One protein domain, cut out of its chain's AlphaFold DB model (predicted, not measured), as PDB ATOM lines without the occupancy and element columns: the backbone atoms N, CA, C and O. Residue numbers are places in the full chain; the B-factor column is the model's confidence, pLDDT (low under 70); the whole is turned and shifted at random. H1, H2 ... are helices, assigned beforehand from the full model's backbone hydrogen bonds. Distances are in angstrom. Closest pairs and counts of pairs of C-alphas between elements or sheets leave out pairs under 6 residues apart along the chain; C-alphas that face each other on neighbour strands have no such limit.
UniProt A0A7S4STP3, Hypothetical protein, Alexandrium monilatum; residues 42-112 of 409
ATOM      1  N   VAL A  42      -0.046 -47.853  43.093       77.31
ATOM      2  CA  VAL A  42       1.300 -47.509  43.586       77.31
ATOM      3  C   VAL A  42       2.060 -46.698  42.537       77.31
ATOM      4  O   VAL A  42       2.497 -45.586  42.834       77.31
ATOM      5  N   ALA A  43       2.113 -47.166  41.286       78.56
ATOM      6  CA  ALA A  43       2.801 -46.451  40.208       78.56
ATOM      7  C   ALA A  43       2.230 -45.035  39.973       78.56
ATOM      8  O   ALA A  43       2.979 -44.091  39.718       78.56
ATOM      9  N   ALA A  44       0.910 -44.850  40.103       81.69
ATOM     10  CA  ALA A  44       0.282 -43.531  40.032       81.69
ATOM     11  C   ALA A  44       0.676 -42.617  41.207       81.69
ATOM     12  O   ALA A  44       0.935 -41.430  40.990       81.69
ATOM     13  N   LYS A  45       0.746 -43.148  42.439       83.25
ATOM     14  CA  LYS A  45       1.186 -42.394  43.629       83.25
ATOM     15  C   LYS A  45       2.642 -41.947  43.504       83.25
ATOM     16  O   LYS A  45       2.922 -40.771  43.729       83.25
ATOM     17  N   GLU A  46       3.546 -42.840  43.102       84.94
ATOM     18  CA  GLU A  46       4.962 -42.512  42.889       84.94
ATOM     19  C   GLU A  46       5.143 -41.450  41.799       84.94
ATOM     20  O   GLU A  46       5.869 -40.473  41.992       84.94
ATOM     21  N   LEU A  47       4.432 -41.590  40.675       88.81
ATOM     22  CA  LEU A  47       4.482 -40.638  39.566       88.81
ATOM     23  C   LEU A  47       3.995 -39.245  39.995       88.81
ATOM     24  O   LEU A  47       4.634 -38.240  39.670       88.81
ATOM     25  N   LEU A  48       2.899 -39.168  40.758       88.38
ATOM     26  CA  LEU A  48       2.389 -37.910  41.313       88.38
ATOM     27  C   LEU A  48       3.333 -37.311  42.368       88.38
ATOM     28  O   LEU A  48       3.577 -36.105  42.342       88.38
ATOM     29  N   GLY A  49       3.905 -38.128  43.256       87.50
ATOM     30  CA  GLY A  49       4.889 -37.683  44.248       87.50
ATOM     31  C   GLY A  49       6.151 -37.110  43.595       87.50
ATOM     32  O   GLY A  49       6.577 -36.001  43.925       87.50
ATOM     33  N   GLY A  50       6.691 -37.814  42.596       87.44
ATOM     34  CA  GLY A  50       7.820 -37.357  41.787       87.44
ATOM     35  C   GLY A  50       7.514 -36.081  40.996       87.44
ATOM     36  O   GLY A  50       8.361 -35.188  40.933       87.44
ATOM     37  N   HIS A  51       6.299 -35.944  40.449       91.94
ATOM     38  CA  HIS A  51       5.839 -34.712  39.792       91.94
ATOM     39  C   HIS A  51       5.862 -33.516  40.752       91.94
ATOM     40  O   HIS A  51       6.489 -32.502  40.446       91.94
ATOM     41  N   VAL A  52       5.254 -33.654  41.936       89.56
ATOM     42  CA  VAL A  52       5.181 -32.583  42.945       89.56
ATOM     43  C   VAL A  52       6.572 -32.189  43.448       89.56
ATOM     44  O   VAL A  52       6.887 -30.998  43.501       89.56
ATOM     45  N   ALA A  53       7.431 -33.165  43.759       89.50
ATOM     46  CA  ALA A  53       8.803 -32.911  44.197       89.50
ATOM     47  C   ALA A  53       9.625 -32.168  43.128       89.50
ATOM     48  O   ALA A  53      10.343 -31.214  43.438       89.50
ATOM     49  N   LEU A  54       9.481 -32.554  41.855       89.94
ATOM     50  CA  LEU A  54      10.176 -31.918  40.738       89.94
ATOM     51  C   LEU A  54       9.647 -30.497  40.460       89.94
ATOM     52  O   LEU A  54      10.442 -29.590  40.219       89.94
ATOM     53  N   CYS A  55       8.334 -30.261  40.562       88.44
ATOM     54  CA  CYS A  55       7.746 -28.917  40.510       88.44
ATOM     55  C   CYS A  55       8.311 -27.997  41.602       88.44
ATOM     56  O   CYS A  55       8.771 -26.890  41.306       88.44
ATOM     57  N   ALA A  56       8.343 -28.480  42.849       86.81
ATOM     58  CA  ALA A  56       8.888 -27.742  43.984       86.81
ATOM     59  C   ALA A  56      10.377 -27.405  43.791       86.81
ATOM     60  O   ALA A  56      10.770 -26.252  43.965       86.81
ATOM     61  N   ALA A  57      11.193 -28.369  43.346       90.31
ATOM     62  CA  ALA A  57      12.619 -28.166  43.077       90.31
ATOM     63  C   ALA A  57      12.891 -27.131  41.968       90.31
ATOM     64  O   ALA A  57      13.865 -26.378  42.034       90.31
ATOM     65  N   LEU A  58      12.022 -27.056  40.956       90.06
ATOM     66  CA  LEU A  58      12.115 -26.062  39.882       90.06
ATOM     67  C   LEU A  58      11.528 -24.688  40.269       90.06
ATOM     68  O   LEU A  58      11.723 -23.715  39.538       90.06
ATOM     69  N   GLY A  59      10.846 -24.583  41.414       88.06
ATOM     70  CA  GLY A  59      10.251 -23.342  41.914       88.06
ATOM     71  C   GLY A  59       8.995 -22.899  41.158       88.06
ATOM     72  O   GLY A  59       8.786 -21.700  40.988       88.06
ATOM     73  N   GLY A  60       8.175 -23.840  40.675       81.31
ATOM     74  CA  GLY A  60       6.924 -23.540  39.969       81.31
ATOM     75  C   GLY A  60       5.807 -24.532  40.294       81.31
ATOM     76  O   GLY A  60       6.068 -25.685  40.612       81.31
ATOM     77  N   GLY A  61       4.546 -24.102  40.179       84.62
ATOM     78  CA  GLY A  61       3.375 -24.960  40.445       84.62
ATOM     79  C   GLY A  61       3.118 -26.061  39.400       84.62
ATOM     80  O   GLY A  61       2.274 -26.926  39.615       84.62
ATOM     81  N   THR A  62       3.833 -26.036  38.272       88.69
ATOM     82  CA  THR A  62       3.787 -27.040  37.192       88.69
ATOM     83  C   THR A  62       5.186 -27.253  36.613       88.69
ATOM     84  O   THR A  62       6.059 -26.389  36.762       88.69
ATOM     85  N   LEU A  63       5.427 -28.371  35.915       88.19
ATOM     86  CA  LEU A  63       6.728 -28.601  35.273       88.19
ATOM     87  C   LEU A  63       6.972 -27.615  34.125       88.19
ATOM     88  O   LEU A  63       8.110 -27.198  33.922       88.19
ATOM     89  N   GLY A  64       5.920 -27.164  33.434       86.88
ATOM     90  CA  GLY A  64       6.002 -26.069  32.461       86.88
ATOM     91  C   GLY A  64       6.462 -24.733  33.068       86.88
ATOM     92  O   GLY A  64       7.329 -24.061  32.497       86.88
ATOM     93  N   ALA A  65       5.947 -24.364  34.247       86.81
ATOM     94  CA  ALA A  65       6.395 -23.172  34.971       86.81
ATOM     95  C   ALA A  65       7.851 -23.322  35.446       86.81
ATOM     96  O   ALA A  65       8.670 -22.431  35.222       86.81
ATOM     97  N   GLY A  66       8.199 -24.485  36.007       89.25
ATOM     98  CA  GLY A  66       9.558 -24.813  36.432       89.25
ATOM     99  C   GLY A  66      10.590 -24.793  35.294       89.25
ATOM    100  O   GLY A  66      11.657 -24.197  35.424       89.25
ATOM    101  N   LEU A  67      10.252 -25.361  34.132       89.44
ATOM    102  CA  LEU A  67      11.061 -25.284  32.906       89.44
ATOM    103  C   LEU A  67      11.298 -23.841  32.459       89.44
ATOM    104  O   LEU A  67      12.404 -23.491  32.040       89.44
ATOM    105  N   SER A  68      10.263 -23.008  32.544       90.06
ATOM    106  CA  SER A  68      10.335 -21.594  32.177       90.06
ATOM    107  C   SER A  68      11.227 -20.814  33.150       90.06
ATOM    108  O   SER A  68      12.083 -20.049  32.704       90.06
ATOM    109  N   ALA A  69      11.127 -21.087  34.455       89.12
ATOM    110  CA  ALA A  69      12.010 -20.526  35.477       89.12
ATOM    111  C   ALA A  69      13.477 -20.966  35.294       89.12
ATOM    112  O   ALA A  69      14.378 -20.128  35.346       89.12
ATOM    113  N   CYS A  70      13.739 -22.245  34.999       91.06
ATOM    114  CA  CYS A  70      15.083 -22.723  34.655       91.06
ATOM    115  C   CYS A  70      15.663 -21.977  33.446       91.06
ATOM    116  O   CYS A  70      16.788 -21.483  33.515       91.06
ATOM    117  N   ARG A  71      14.883 -21.829  32.367       93.25
ATOM    118  CA  ARG A  71      15.309 -21.100  31.161       93.25
ATOM    119  C   ARG A  71      15.605 -19.628  31.441       93.25
ATOM    120  O   ARG A  71      16.586 -19.117  30.906       93.25
ATOM    121  N   ALA A  72      14.809 -18.973  32.287       92.12
ATOM    122  CA  ALA A  72      15.042 -17.593  32.715       92.12
ATOM    123  C   ALA A  72      16.354 -17.429  33.511       92.12
ATOM    124  O   ALA A  72      17.018 -16.406  33.387       92.12
ATOM    125  N   ARG A  73      16.780 -18.460  34.254       94.50
ATOM    126  CA  ARG A  73      18.087 -18.525  34.942       94.50
ATOM    127  C   ARG A  73      19.253 -18.938  34.024       94.50
ATOM    128  O   ARG A  73      20.343 -19.215  34.509       94.50
ATOM    129  N   GLY A  74      19.034 -19.049  32.710       96.75
ATOM    130  CA  GLY A  74      20.031 -19.528  31.744       96.75
ATOM    131  C   GLY A  74      20.207 -21.054  31.699       96.75
ATOM    132  O   GLY A  74      20.898 -21.566  30.818       96.75
ATOM    133  N   CYS A  75      19.545 -21.814  32.576       95.25
ATOM    134  CA  CYS A  75      19.609 -23.272  32.595       95.25
ATOM    135  C   CYS A  75      18.711 -23.866  31.498       95.25
ATOM    136  O   CYS A  75      17.483 -23.879  31.611       95.25
ATOM    137  N   ARG A  76      19.315 -24.409  30.433       94.75
ATOM    138  CA  ARG A  76      18.596 -25.148  29.382       94.75
ATOM    139  C   ARG A  76      18.789 -26.660  29.569       94.75
ATOM    140  O   ARG A  76      19.860 -27.158  29.228       94.75
ATOM    141  N   PRO A  77      17.795 -27.407  30.093       92.38
ATOM    142  CA  PRO A  77      17.882 -28.863  30.147       92.38
ATOM    143  C   PRO A  77      17.931 -29.454  28.731       92.38
ATOM    144  O   PRO A  77      17.329 -28.926  27.797       92.38
ATOM    145  N   GLY A  78      18.645 -30.570  28.565       95.62
ATOM    146  CA  GLY A  78      18.764 -31.238  27.267       95.62
ATOM    147  C   GLY A  78      17.420 -31.772  26.751       95.62
ATOM    148  O   GLY A  78      16.567 -32.206  27.525       95.62
ATOM    149  N   ALA A  79      17.252 -31.830  25.426       89.88
ATOM    150  CA  ALA A  79      15.984 -32.177  24.765       89.88
ATOM    151  C   ALA A  79      15.415 -33.581  25.093       89.88
ATOM    152  O   ALA A  79      14.259 -33.872  24.777       89.88
ATOM    153  N   ARG A  80      16.209 -34.478  25.697       88.88
ATOM    154  CA  ARG A  80      15.732 -35.762  26.250       88.88
ATOM    155  C   ARG A  80      15.056 -35.570  27.613       88.88
ATOM    156  O   ARG A  80      13.978 -36.115  27.824       88.88
ATOM    157  N   LEU A  81      15.659 -34.768  28.492       87.00
ATOM    158  CA  LEU A  81      15.126 -34.449  29.818       87.00
ATOM    159  C   LEU A  81      13.850 -33.607  29.708       87.00
ATOM    160  O   LEU A  81      12.858 -33.917  30.356       87.00
ATOM    161  N   GLU A  82      13.827 -32.622  28.804       90.75
ATOM    162  CA  GLU A  82      12.618 -31.828  28.550       90.75
ATOM    163  C   GLU A  82      11.442 -32.692  28.057       90.75
ATOM    164  O   GLU A  82      10.308 -32.499  28.496       90.75
ATOM    165  N   ARG A  83      11.692 -33.680  27.184       87.56
ATOM    166  CA  ARG A  83      10.657 -34.638  26.756       87.56
ATOM    167  C   ARG A  83      10.163 -35.512  27.907       87.56
ATOM    168  O   ARG A  83       8.957 -35.695  28.028       87.56
ATOM    169  N   ALA A  84      11.065 -36.006  28.756       85.19
ATOM    170  CA  ALA A  84      10.695 -36.792  29.933       85.19
ATOM    171  C   ALA A  84       9.815 -35.982  30.901       85.19
ATOM    172  O   ALA A  84       8.768 -36.463  31.324       85.19
ATOM    173  N   TRP A  85      10.178 -34.726  31.181       89.62
ATOM    174  CA  TRP A  85       9.393 -33.842  32.047       89.62
ATOM    175  C   TRP A  85       8.018 -33.501  31.461       89.62
ATOM    176  O   TRP A  85       7.039 -33.534  32.193       89.62
ATOM    177  N   ARG A  86       7.901 -33.250  30.147       86.19
ATOM    178  CA  ARG A  86       6.589 -33.057  29.492       86.19
ATOM    179  C   ARG A  86       5.706 -34.312  29.560       86.19
ATOM    180  O   ARG A  86       4.498 -34.198  29.763       86.19
ATOM    181  N   GLY A  87       6.300 -35.498  29.406       86.25
ATOM    182  CA  GLY A  87       5.602 -36.776  29.580       86.25
ATOM    183  C   GLY A  87       5.085 -36.962  31.010       86.25
ATOM    184  O   GLY A  87       3.918 -37.295  31.198       86.25
ATOM    185  N   LEU A  88       5.920 -36.650  32.007       87.50
ATOM    186  CA  LEU A  88       5.553 -36.672  33.425       87.50
ATOM    187  C   LEU A  88       4.434 -35.666  33.754       87.50
ATOM    188  O   LEU A  88       3.496 -36.017  34.462       87.50
ATOM    189  N   ASP A  89       4.493 -34.447  33.207       86.69
ATOM    190  CA  ASP A  89       3.461 -33.406  33.381       86.69
ATOM    191  C   ASP A  89       2.109 -33.869  32.815       86.69
ATOM    192  O   ASP A  89       1.072 -33.723  33.460       86.69
ATOM    193  N   THR A  90       2.130 -34.517  31.644       85.00
ATOM    194  CA  THR A  90       0.930 -35.048  30.978       85.00
ATOM    195  C   THR A  90       0.335 -36.224  31.756       85.00
ATOM    196  O   THR A  90      -0.866 -36.242  32.013       85.00
ATOM    197  N   ALA A  91       1.162 -37.176  32.198       83.50
ATOM    198  CA  ALA A  91       0.712 -38.297  33.022       83.50
ATOM    199  C   ALA A  91       0.119 -37.820  34.363       83.50
ATOM    200  O   ALA A  91      -0.966 -38.251  34.753       83.50
ATOM    201  N   ALA A  92       0.762 -36.857  35.028       83.62
ATOM    202  CA  ALA A  92       0.267 -36.278  36.274       83.62
ATOM    203  C   ALA A  92      -0.989 -35.399  36.094       83.62
ATOM    204  O   ALA A  92      -1.729 -35.193  37.057       83.62
ATOM    205  N   ALA A  93      -1.238 -34.857  34.898       83.50
ATOM    206  CA  ALA A  93      -2.483 -34.163  34.567       83.50
ATOM    207  C   ALA A  93      -3.637 -35.154  34.341       83.50
ATOM    208  O   ALA A  93      -4.724 -34.957  34.881       83.50
ATOM    209  N   LEU A  94      -3.385 -36.253  33.621       85.50
ATOM    210  CA  LEU A  94      -4.354 -37.338  33.419       85.50
ATOM    211  C   LEU A  94      -4.783 -37.961  34.760       85.50
ATOM    212  O   LEU A  94      -5.975 -38.088  35.022       85.50
ATOM    213  N   LEU A  95      -3.833 -38.255  35.653       84.50
ATOM    214  CA  LEU A  95      -4.132 -38.804  36.984       84.50
ATOM    215  C   LEU A  95      -4.911 -37.836  37.895       84.50
ATOM    216  O   LEU A  95      -5.691 -38.285  38.730       84.50
ATOM    217  N   ARG A  96      -4.735 -36.515  37.738       82.88
ATOM    218  CA  ARG A  96      -5.490 -35.497  38.498       82.88
ATOM    219  C   ARG A  96      -6.914 -35.277  37.993       82.88
ATOM    220  O   ARG A  96      -7.758 -34.817  38.757       82.88
ATOM    221  N   HIS A  97      -7.187 -35.599  36.732       87.06
ATOM    222  CA  HIS A  97      -8.485 -35.381  36.101       87.06
ATOM    223  C   HIS A  97      -9.023 -36.697  35.516       87.06
ATOM    224  O   HIS A  97      -9.072 -36.851  34.293       87.06
ATOM    225  N   PRO A  98      -9.476 -37.648  36.358       70.81
ATOM    226  CA  PRO A  98      -9.964 -38.949  35.892       70.81
ATOM    227  C   PRO A  98     -11.142 -38.836  34.910       70.81
ATOM    228  O   PRO A  98     -11.231 -39.628  33.976       70.81
ATOM    229  N   GLY A  99     -11.990 -37.806  35.029       75.38
ATOM    230  CA  GLY A  99     -13.039 -37.512  34.041       75.38
ATOM    231  C   GLY A  99     -12.505 -37.118  32.652       75.38
ATOM    232  O   GLY A  99     -13.133 -37.425  31.640       75.38
ATOM    233  N   ALA A 100     -11.319 -36.505  32.572       66.12
ATOM    234  CA  ALA A 100     -10.651 -36.236  31.297       66.12
ATOM    235  C   ALA A 100     -10.067 -37.522  30.687       66.12
ATOM    236  O   ALA A 100     -10.138 -37.713  29.477       66.12
ATOM    237  N   VAL A 101      -9.556 -38.444  31.511       65.19
ATOM    238  CA  VAL A 101      -9.156 -39.784  31.045       65.19
ATOM    239  C   VAL A 101     -10.370 -40.542  30.513       65.19
ATOM    240  O   VAL A 101     -10.310 -41.077  29.411       65.19
ATOM    241  N   ALA A 102     -11.487 -40.530  31.246       59.34
ATOM    242  CA  ALA A 102     -12.729 -41.163  30.817       59.34
ATOM    243  C   ALA A 102     -13.234 -40.601  29.478       59.34
ATOM    244  O   ALA A 102     -13.610 -41.382  28.611       59.34
ATOM    245  N   SER A 103     -13.176 -39.283  29.252       59.78
ATOM    246  CA  SER A 103     -13.601 -38.684  27.975       59.78
ATOM    247  C   SER A 103     -12.650 -38.988  26.807       59.78
ATOM    248  O   SER A 103     -13.112 -39.186  25.682       59.78
ATOM    249  N   VAL A 104     -11.339 -39.091  27.057       60.84
ATOM    250  CA  VAL A 104     -10.343 -39.515  26.056       60.84
ATOM    251  C   VAL A 104     -10.505 -40.996  25.709       60.84
ATOM    252  O   VAL A 104     -10.514 -41.340  24.530       60.84
ATOM    253  N   VAL A 105     -10.690 -41.867  26.705       64.31
ATOM    254  CA  VAL A 105     -10.935 -43.304  26.497       64.31
ATOM    255  C   VAL A 105     -12.278 -43.530  25.810       64.31
ATOM    256  O   VAL A 105     -12.328 -44.287  24.847       64.31
ATOM    257  N   ALA A 106     -13.345 -42.834  26.219       64.31
ATOM    258  CA  ALA A 106     -14.644 -42.905  25.555       64.31
ATOM    259  C   ALA A 106     -14.535 -42.506  24.077       64.31
ATOM    260  O   ALA A 106     -14.988 -43.257  23.219       64.31
ATOM    261  N   ARG A 107     -13.851 -41.396  23.757       59.97
ATOM    262  CA  ARG A 107     -13.578 -41.001  22.364       59.97
ATOM    263  C   ARG A 107     -12.724 -42.015  21.605       59.97
ATOM    264  O   ARG A 107     -13.014 -42.266  20.443       59.97
ATOM    265  N   ALA A 108     -11.709 -42.609  22.231       51.34
ATOM    266  CA  ALA A 108     -10.868 -43.625  21.594       51.34
ATOM    267  C   ALA A 108     -11.638 -44.928  21.309       51.34
ATOM    268  O   ALA A 108     -11.471 -45.514  20.245       51.34
ATOM    269  N   VAL A 109     -12.521 -45.351  22.220       67.25
ATOM    270  CA  VAL A 109     -13.423 -46.501  22.034       67.25
ATOM    271  C   VAL A 109     -14.477 -46.201  20.968       67.25
ATOM    272  O   VAL A 109     -14.733 -47.039  20.109       67.25
ATOM    273  N   GLN A 110     -15.056 -45.000  20.978       67.94
ATOM    274  CA  GLN A 110     -16.042 -44.565  19.988       67.94
ATOM    275  C   GLN A 110     -15.421 -44.461  18.585       67.94
ATOM    276  O   GLN A 110     -16.038 -44.886  17.618       67.94
ATOM    277  N   TRP A 111     -14.175 -43.985  18.487       75.25
ATOM    278  CA  TRP A 111     -13.377 -44.001  17.259       75.25
ATOM    279  C   TRP A 111     -13.063 -45.431  16.800       75.25
ATOM    280  O   TRP A 111     -13.307 -45.756  15.643       75.25
ATOM    281  N   ALA A 112     -12.616 -46.316  17.698       58.03
ATOM    282  CA  ALA A 112     -12.354 -47.719  17.367       58.03
ATOM    283  C   ALA A 112     -13.616 -48.462  16.882       58.03
ATOM    284  O   ALA A 112     -13.527 -49.298  15.990       58.03
TER     285      ALA A 112
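What this domain is: This is residues 42 to 112 of the 409 residues of the protein "Hypothetical protein" of Alexandrium monilatum (UniProt A0A7S4STP3). Helices H1, H2 and H3 pack together as a body, and H4 turns off the end of H3 as an arm whose residues 105 to 112 stick out. The printed part has 71 residues, with four named helices, H1 to H4 in order, and no named strand: all helix. It is loose, with a radius of gyration of the C-alphas of 14.4 A, and spans 45 by 24 by 17 A.

How they stand to each other: H1, residues 42 to 58, touches H2, residues 63 to 72, the same way at a shallow tilt of 25 degrees; the closest C-alphas, of Leu 58 and Gly 66, are 4.5 A apart. H3, residues 79 to 96, is the hub. It touches H1 at a steep tilt of 58 degrees, closest at C-alphas 48 and 92, 5.7 A. H2 and H3 form a helical hairpin, a shallow tilt of 34 degrees, only just short of steep, closest at C-alphas 63 and 89, 6.1 A. H4, residues 98 to 112, touches H3 only at the corner, and only just, with 3 pairs of C-alphas within 8 A, closest at C-alphas 94 and 101, 5.9 A. Every O i to N i+4 pair is within hydrogen-bond range in H1, H2 and H4, and 13 of 14 in H3.

Where its parts are: H1 begins at C-alpha 42 (1.300, -47.509, 43.586) and measures 24.3 A; H3 measures 25.7 A. H4 ends at C-alpha 112 (-12.354, -47.719, 17.367).

The domain as a whole: The printed part has no cut and no long link. Residues 100 to 110 and 112 are under pLDDT 70.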